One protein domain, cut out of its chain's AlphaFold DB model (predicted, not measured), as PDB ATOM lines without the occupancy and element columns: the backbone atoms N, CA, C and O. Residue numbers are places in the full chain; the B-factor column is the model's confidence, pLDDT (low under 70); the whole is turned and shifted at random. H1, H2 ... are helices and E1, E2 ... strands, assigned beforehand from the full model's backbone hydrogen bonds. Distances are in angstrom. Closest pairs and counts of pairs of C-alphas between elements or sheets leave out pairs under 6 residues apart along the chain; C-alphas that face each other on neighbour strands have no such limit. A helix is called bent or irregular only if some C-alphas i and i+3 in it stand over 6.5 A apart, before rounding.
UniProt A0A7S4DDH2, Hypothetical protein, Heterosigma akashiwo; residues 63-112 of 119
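What this domain is: This is residues 63 to 112 of the 119 residues of the protein "Hypothetical protein" of Heterosigma akashiwo (UniProt A0A7S4DDH2). A slender two-stranded hairpin, E1 and E2, and one long helix, H1, make the two arms of a wide, flat V, with the tight link of residues 89 to 92 at its corner and no core between the arms. The loop at the far end of the hairpin sticks out with residues 76 to 81, and the helical arm sticks out with residues 96 to 112, of which 96 to 110 belong to H1. The printed part has 50 residues, with two named strands and then one named helix along the chain, E1, E2, H1; the sheet has the order E1 - E2 and is antiparallel, and the class is mixed, helices and strands. The whole is extended, with a radius of gyration of the C-alphas of 16.6 A, and flat, its C-alphas spanning 47 by 33 by 10 A.

Where its parts are: Start with the sheet and find C-alpha 69 at (77.576, 66.243, 93.705), where E1 begins. E1 takes in residues 69 to 73, Lys 69 to Leu 73, and measures 12.1 A from first to last C-alpha. Its partner E2, residues 84 to 88, runs from Arg 84 to Ser 88; look for C-alpha 84 at (72.607, 63.123, 81.435), from which it is 12.4 A to C-alpha 88. After E2 comes H1, residues 93 to 110, Pro 93 to Glu 110, which covers 26.1 A from its first C-alpha to its last. It ends at C-alpha 110, printed at (72.250, 96.603, 82.517).

How they stand to each other: Look first at E1 and E2, which are antiparallel neighbours and form a hairpin, with 151 degrees between their N-to-C directions. Among the C-alphas that face each other are those of Lys 69 and Ser 88, 5.1 A apart, and those of Leu 70 and Val 87, 4.5 A apart. At the other end of the pair the C-alphas of Leu 73 and Arg 84 face each other at 5.0 A. Check the backbone between them: N of Tyr 71 and O of Val 86 are 2.9 A apart, and N of Ser 88 and O of Lys 69 are 2.8 A apart, both within hydrogen-bond range. From the sheet move outward to H1, which a tight link of 4 residues joins to E2. E1 and H1 are apart. Within H1, 12 of the 14 pairs of O i and N i+4 are within hydrogen-bond range. Near residue 104 you will find a kink of 36 degrees in H1. The helix is irregular, but only just: the C-alphas of Ile 104 and Pro 107 are 6.7 A apart, and its line is a rough one.

The domain as a whole: To see how large the whole is, go to the two C-alphas farthest apart, those of Asp 79 and Gly 111, at 47.4 A. The first and last printed C-alphas, those of Thr 63 and Gly 112, are 35.7 A apart. The printed part has no cut and runs from residue 63 to residue 112 of a full chain of 119 residues. Neither link between named elements is long: E1 to E2 is a short link of 10 residues, and E2 to H1 is a tight one. Read the B-factor column for the model's confidence: the mean pLDDT of the printed part is 79.2, and the means are 86 for E1, 86 for E2 and 80 for H1. Eight residues are under 70, namely residues 63 to 65, residue 91 and residues 109 to 112, of which 109 and 110 belong to H1.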
ATOM      1  N   THR A  63      77.682  77.676 106.910       62.91
ATOM      2  CA  THR A  63      77.449  76.616 107.894       62.91
ATOM      3  C   THR A  63      77.285  75.297 107.144       62.91
ATOM      4  O   THR A  63      76.369  75.184 106.341       62.91
ATOM      5  N   ALA A  64      78.164  74.326 107.412       67.44
ATOM      6  CA  ALA A  64      78.158  72.991 106.796       67.44
ATOM      7  C   ALA A  64      78.182  73.005 105.248       67.44
ATOM      8  O   ALA A  64      77.212  72.586 104.621       67.44
ATOM      9  N   PRO A  65      79.275  73.478 104.615       68.62
ATOM     10  CA  PRO A  65      79.393  73.444 103.160       68.62
ATOM     11  C   PRO A  65      79.330  72.001 102.642       68.62
ATOM     12  O   PRO A  65      80.084  71.140 103.104       68.62
ATOM     13  N   GLU A  66      78.457  71.742 101.669       75.19
ATOM     14  CA  GLU A  66      78.445  70.481 100.927       75.19
ATOM     15  C   GLU A  66      79.215  70.654  99.616       75.19
ATOM     16  O   GLU A  66      79.026  71.631  98.895       75.19
ATOM     17  N   MET A  67      80.087  69.700  99.281       75.62
ATOM     18  CA  MET A  67      80.713  69.700  97.959       75.62
ATOM     19  C   MET A  67      79.683  69.379  96.876       75.62
ATOM     20  O   MET A  67      78.823  68.510  97.058       75.62
ATOM     21  N   ALA A  68      79.834  70.017  95.715       78.06
ATOM     22  CA  ALA A  68      79.037  69.710  94.540       78.06
ATOM     23  C   ALA A  68      79.014  68.200  94.219       78.06
ATOM     24  O   ALA A  68      80.045  67.531  94.116       78.06
ATOM     25  N   LYS A  69      77.809  67.661  94.011       81.25
ATOM     26  CA  LYS A  69      77.576  66.243  93.705       81.25
ATOM     27  C   LYS A  69      77.420  66.067  92.201       81.25
ATOM     28  O   LYS A  69      76.491  66.614  91.609       81.25
ATOM     29  N   LEU A  70      78.287  65.270  91.583       86.06
ATOM     30  CA  LEU A  70      78.137  64.842  90.192       86.06
ATOM     31  C   LEU A  70      77.399  63.500  90.148       86.06
ATOM     32  O   LEU A  70      77.876  62.510  90.698       86.06
ATOM     33  N   TYR A  71      76.255  63.450  89.468       87.19
ATOM     34  CA  TYR A  71      75.513  62.208  89.249       87.19
ATOM     35  C   TYR A  71      74.962  62.108  87.827       87.19
ATOM     36  O   TYR A  71      74.818  63.098  87.109       87.19
ATOM     37  N   LEU A  72      74.660  60.882  87.399       89.56
ATOM     38  CA  LEU A  72      74.117  60.599  86.077       89.56
ATOM     39  C   LEU A  72      72.607  60.366  86.170       89.56
ATOM     40  O   LEU A  72      72.147  59.411  86.789       89.56
ATOM     41  N   LEU A  73      71.829  61.224  85.519       88.12
ATOM     42  CA  LEU A  73      70.385  61.065  85.413       88.12
ATOM     43  C   LEU A  73      70.081  60.133  84.235       88.12
ATOM     44  O   LEU A  73      70.233  60.520  83.073       88.12
ATOM     45  N   ILE A  74      69.711  58.888  84.535       87.00
ATOM     46  CA  ILE A  74      69.533  57.829  83.535       87.00
ATOM     47  C   ILE A  74      68.405  58.199  82.566       87.00
ATOM     48  O   ILE A  74      67.285  58.512  82.970       87.00
ATOM     49  N   LYS A  75      68.693  58.143  81.262       85.06
ATOM     50  CA  LYS A  75      67.697  58.361  80.206       85.06
ATOM     51  C   LYS A  75      67.162  57.019  79.719       85.06
ATOM     52  O   LYS A  75      67.652  56.473  78.743       85.06
ATOM     53  N   VAL A  76      66.100  56.532  80.358       83.00
ATOM     54  CA  VAL A  76      65.456  55.239  80.033       83.00
ATOM     55  C   VAL A  76      64.840  55.142  78.626       83.00
ATOM     56  O   VAL A  76      64.434  54.065  78.220       83.00
ATOM     57  N   HIS A  77      64.756  56.245  77.876       82.00
ATOM     58  CA  HIS A  77      64.059  56.319  76.583       82.00
ATOM     59  C   HIS A  77      64.985  56.574  75.378       82.00
ATOM     60  O   HIS A  77      64.491  56.863  74.290       82.00
ATOM     61  N   LYS A  78      66.315  56.552  75.551       79.50
ATOM     62  CA  LYS A  78      67.275  56.736  74.449       79.50
ATOM     63  C   LYS A  78      68.344  55.653  74.470       79.50
ATOM     64  O   LYS A  78      69.236  55.684  75.316       79.50
ATOM     65  N   ASP A  79      68.292  54.764  73.487       79.38
ATOM     66  CA  ASP A  79      69.324  53.752  73.290       79.38
ATOM     67  C   ASP A  79      70.686  54.398  72.990       79.38
ATOM     68  O   ASP A  79      70.784  55.416  72.300       79.38
ATOM     69  N   GLY A  80      71.748  53.827  73.566       83.38
ATOM     70  CA  GLY A  80      73.129  54.302  73.406       83.38
ATOM     71  C   GLY A  80      73.508  55.545  74.223       83.38
ATOM     72  O   GLY A  80      74.677  55.925  74.224       83.38
ATOM     73  N   TYR A  81      72.574  56.164  74.953       78.81
ATOM     74  CA  TYR A  81      72.851  57.319  75.812       78.81
ATOM     75  C   TYR A  81      72.583  56.985  77.286       78.81
ATOM     76  O   TYR A  81      71.446  57.116  77.740       78.81
ATOM     77  N   PRO A  82      73.616  56.609  78.068       79.81
ATOM     78  CA  PRO A  82      73.438  56.054  79.414       79.81
ATOM     79  C   PRO A  82      72.793  57.034  80.411       79.81
ATOM     80  O   PRO A  82      72.165  56.619  81.382       79.81
ATOM     81  N   GLY A  83      72.885  58.344  80.170       86.94
ATOM     82  CA  GLY A  83      72.175  59.354  80.947       86.94
ATOM     83  C   GLY A  83      72.648  60.772  80.657       86.94
ATOM     84  O   GLY A  83      73.429  61.013  79.738       86.94
ATOM     85  N   ARG A  84      72.144  61.733  81.432       86.00
ATOM     86  CA  ARG A  84      72.607  63.123  81.435       86.00
ATOM     87  C   ARG A  84      73.457  63.352  82.687       86.00
ATOM     88  O   ARG A  84      72.923  63.152  83.775       86.00
ATOM     89  N   PRO A  85      74.727  63.774  82.572       89.00
ATOM     90  CA  PRO A  85      75.484  64.195  83.742       89.00
ATOM     91  C   PRO A  85      74.845  65.462  84.317       89.00
ATOM     92  O   PRO A  85      74.492  66.384  83.574       89.00
ATOM     93  N   VAL A  86      74.660  65.481  85.629       87.56
ATOM     94  CA  VAL A  86      74.106  66.601  86.387       87.56
ATOM     95  C   VAL A  86      75.063  66.895  87.529       87.56
ATOM     96  O   VAL A  86      75.432  66.000  88.285       87.56
ATOM     97  N   VAL A  87      75.459  68.160  87.642       85.56
ATOM     98  CA  VAL A  87      76.190  68.674  88.799       85.56
ATOM     99  C   VAL A  87      75.168  69.376  89.683       85.56
ATOM    100  O   VAL A  87      74.539  70.342  89.259       85.56
ATOM    101  N   SER A  88      74.962  68.867  90.892       82.38
ATOM    102  CA  SER A  88      74.169  69.534  91.918       82.38
ATOM    103  C   SER A  88      75.101  70.343  92.803       82.38
ATOM    104  O   SER A  88      75.967  69.780  93.465       82.38
ATOM    105  N   GLN A  89      74.916  71.658  92.787       80.50
ATOM    106  CA  GLN A  89      75.654  72.625  93.605       80.50
ATOM    107  C   GLN A  89      74.779  73.155  94.755       80.50
ATOM    108  O   GLN A  89      74.880  74.317  95.135       80.50
ATOM    109  N   ILE A  90      73.847  72.332  95.250       74.12
ATOM    110  CA  ILE A  90      72.998  72.706  96.387       74.12
ATOM    111  C   ILE A  90      73.909  72.834  97.609       74.12
ATOM    112  O   ILE A  90      74.682  71.920  97.876       74.12
ATOM    113  N   ASP A  91      73.835  73.983  98.284       68.12
ATOM    114  CA  ASP A  91      74.681  74.348  99.428       68.12
ATOM    115  C   ASP A  91      76.199  74.337  99.145       68.12
ATOM    116  O   ASP A  91      77.015  74.352 100.070       68.12
ATOM    117  N   ASP A  92      76.579  74.394  97.861       78.19
ATOM    118  CA  ASP A  92      77.971  74.521  97.439       78.19
ATOM    119  C   ASP A  92      78.449  75.977  97.606       78.19
ATOM    120  O   ASP A  92      77.800  76.914  97.115       78.19
ATOM    121  N   PRO A  93      79.599  76.206  98.264       73.19
ATOM    122  CA  PRO A  93      80.102  77.554  98.515       73.19
ATOM    123  C   PRO A  93      80.411  78.329  97.238       73.19
ATOM    124  O   PRO A  93      80.230  79.548  97.201       73.19
ATOM    125  N   THR A  94      80.795  77.637  96.166       78.12
ATOM    126  CA  THR A  94      81.072  78.263  94.872       78.12
ATOM    127  C   THR A  94      79.806  78.880  94.287       78.12
ATOM    128  O   THR A  94      79.852  80.002  93.791       78.12
ATOM    129  N   TYR A  95      78.657  78.201  94.398       81.25
ATOM    130  CA  TYR A  95      77.383  78.724  93.898       81.25
ATOM    131  C   TYR A  95      76.982  80.029  94.597       81.25
ATOM    132  O   TYR A  95      76.593  80.989  93.930       81.25
ATOM    133  N   ASN A  96      77.120  80.103  95.924       75.44
ATOM    134  CA  ASN A  96      76.766  81.307  96.682       75.44
ATOM    135  C   ASN A  96      77.693  82.489  96.378       75.44
ATOM    136  O   ASN A  96      77.213  83.614  96.236       75.44
ATOM    137  N   ILE A  97      78.994  82.238  96.203       81.94
ATOM    138  CA  ILE A  97      79.942  83.261  95.741       81.94
ATOM    139  C   ILE A  97      79.545  83.753  94.347       81.94
ATOM    140  O   ILE A  97      79.446  84.960  94.130       81.94
ATOM    141  N   CYS A  98      79.270  82.835  93.416       82.25
ATOM    142  CA  CYS A  98      78.829  83.185  92.069       82.25
ATOM    143  C   CYS A  98      77.533  83.997  92.087       82.25
ATOM    144  O   CYS A  98      77.440  84.970  91.353       82.25
ATOM    145  N   LYS A  99      76.565  83.657  92.943       83.62
ATOM    146  CA  LYS A  99      75.310  84.403  93.081       83.62
ATOM    147  C   LYS A  99      75.548  85.851  93.510       83.62
ATOM    148  O   LYS A  99      75.054  86.761  92.855       83.62
ATOM    149  N   VAL A 100      76.345  86.066  94.559       83.00
ATOM    150  CA  VAL A 100      76.697  87.421  95.021       83.00
ATOM    151  C   VAL A 100      77.455  88.184  93.935       83.00
ATOM    152  O   VAL A 100      77.184  89.358  93.698       83.00
ATOM    153  N   LEU A 101      78.381  87.520  93.241       84.62
ATOM    154  CA  LEU A 101      79.111  88.121  92.131       84.62
ATOM    155  C   LEU A 101      78.165  88.518  90.990       84.62
ATOM    156  O   LEU A 101      78.285  89.616  90.461       84.62
ATOM    157  N   THR A 102      77.205  87.666  90.633       86.44
ATOM    158  CA  THR A 102      76.173  87.973  89.638       86.44
ATOM    159  C   THR A 102      75.336  89.177  90.065       86.44
ATOM    160  O   THR A 102      75.138  90.070  89.252       86.44
ATOM    161  N   ASP A 103      74.929  89.278  91.331       84.31
ATOM    162  CA  ASP A 103      74.187  90.442  91.837       84.31
ATOM    163  C   ASP A 103      75.004  91.746  91.743       84.31
ATOM    164  O   ASP A 103      74.447  92.809  91.468       84.31
ATOM    165  N   ILE A 104      76.329  91.676  91.917       86.06
ATOM    166  CA  ILE A 104      77.246  92.814  91.731       86.06
ATOM    167  C   ILE A 104      77.416  93.168  90.245       86.06
ATOM    168  O   ILE A 104      77.532  94.344  89.900       86.06
ATOM    169  N   LEU A 105      77.461  92.163  89.367       84.75
ATOM    170  CA  LEU A 105      77.713  92.335  87.935       84.75
ATOM    171  C   LEU A 105      76.459  92.738  87.145       84.75
ATOM    172  O   LEU A 105      76.585  93.498  86.188       84.75
ATOM    173  N   ASN A 106      75.265  92.287  87.540       83.56
ATOM    174  CA  ASN A 106      74.009  92.551  86.826       83.56
ATOM    175  C   ASN A 106      73.765  94.052  86.563       83.56
ATOM    176  O   ASN A 106      73.491  94.409  85.419       83.56
ATOM    177  N   PRO A 107      73.945  94.971  87.535       85.12
ATOM    178  CA  PRO A 107      73.785  96.404  87.283       85.12
ATOM    179  C   PRO A 107      74.811  96.981  86.300       85.12
ATOM    180  O   PRO A 107      74.548  98.000  85.665       85.12
ATOM    181  N   LEU A 108      75.992  96.367  86.182       78.44
ATOM    182  CA  LEU A 108      77.034  96.788  85.241       78.44
ATOM    183  C   LEU A 108      76.724  96.316  83.816       78.44
ATOM    184  O   LEU A 108      77.051  97.018  82.863       78.44
ATOM    185  N   ASP A 109      76.065  95.164  83.683       68.94
ATOM    186  CA  ASP A 109      75.573  94.638  82.409       68.94
ATOM    187  C   ASP A 109      74.352  95.438  81.916       68.94
ATOM    188  O   ASP A 109      74.308  95.893  80.775       68.94
ATOM    189  N   GLU A 110      73.414  95.754  82.815       60.12
ATOM    190  CA  GLU A 110      72.250  96.603  82.517       60.12
ATOM    191  C   GLU A 110      72.634  98.077  82.281       60.12
ATOM    192  O   GLU A 110      72.080  98.743  81.404       60.12
ATOM    193  N   GLY A 111      73.635  98.594  83.002       54.03
ATOM    194  CA  GLY A 111      74.253  99.898  82.730       54.03
ATOM    195  C   GLY A 111      75.083  99.918  81.439       54.03
ATOM    196  O   GLY A 111      75.360 100.991  80.896       54.03
ATOM    197  N   GLY A 112      75.440  98.734  80.933       48.75
ATOM    198  CA  GLY A 112      76.100  98.475  79.659       48.75
ATOM    199  C   GLY A 112      75.137  98.220  78.495       48.75
ATOM    200  O   GLY A 112      75.600  97.883  77.400       48.75
TER     201      GLY A 112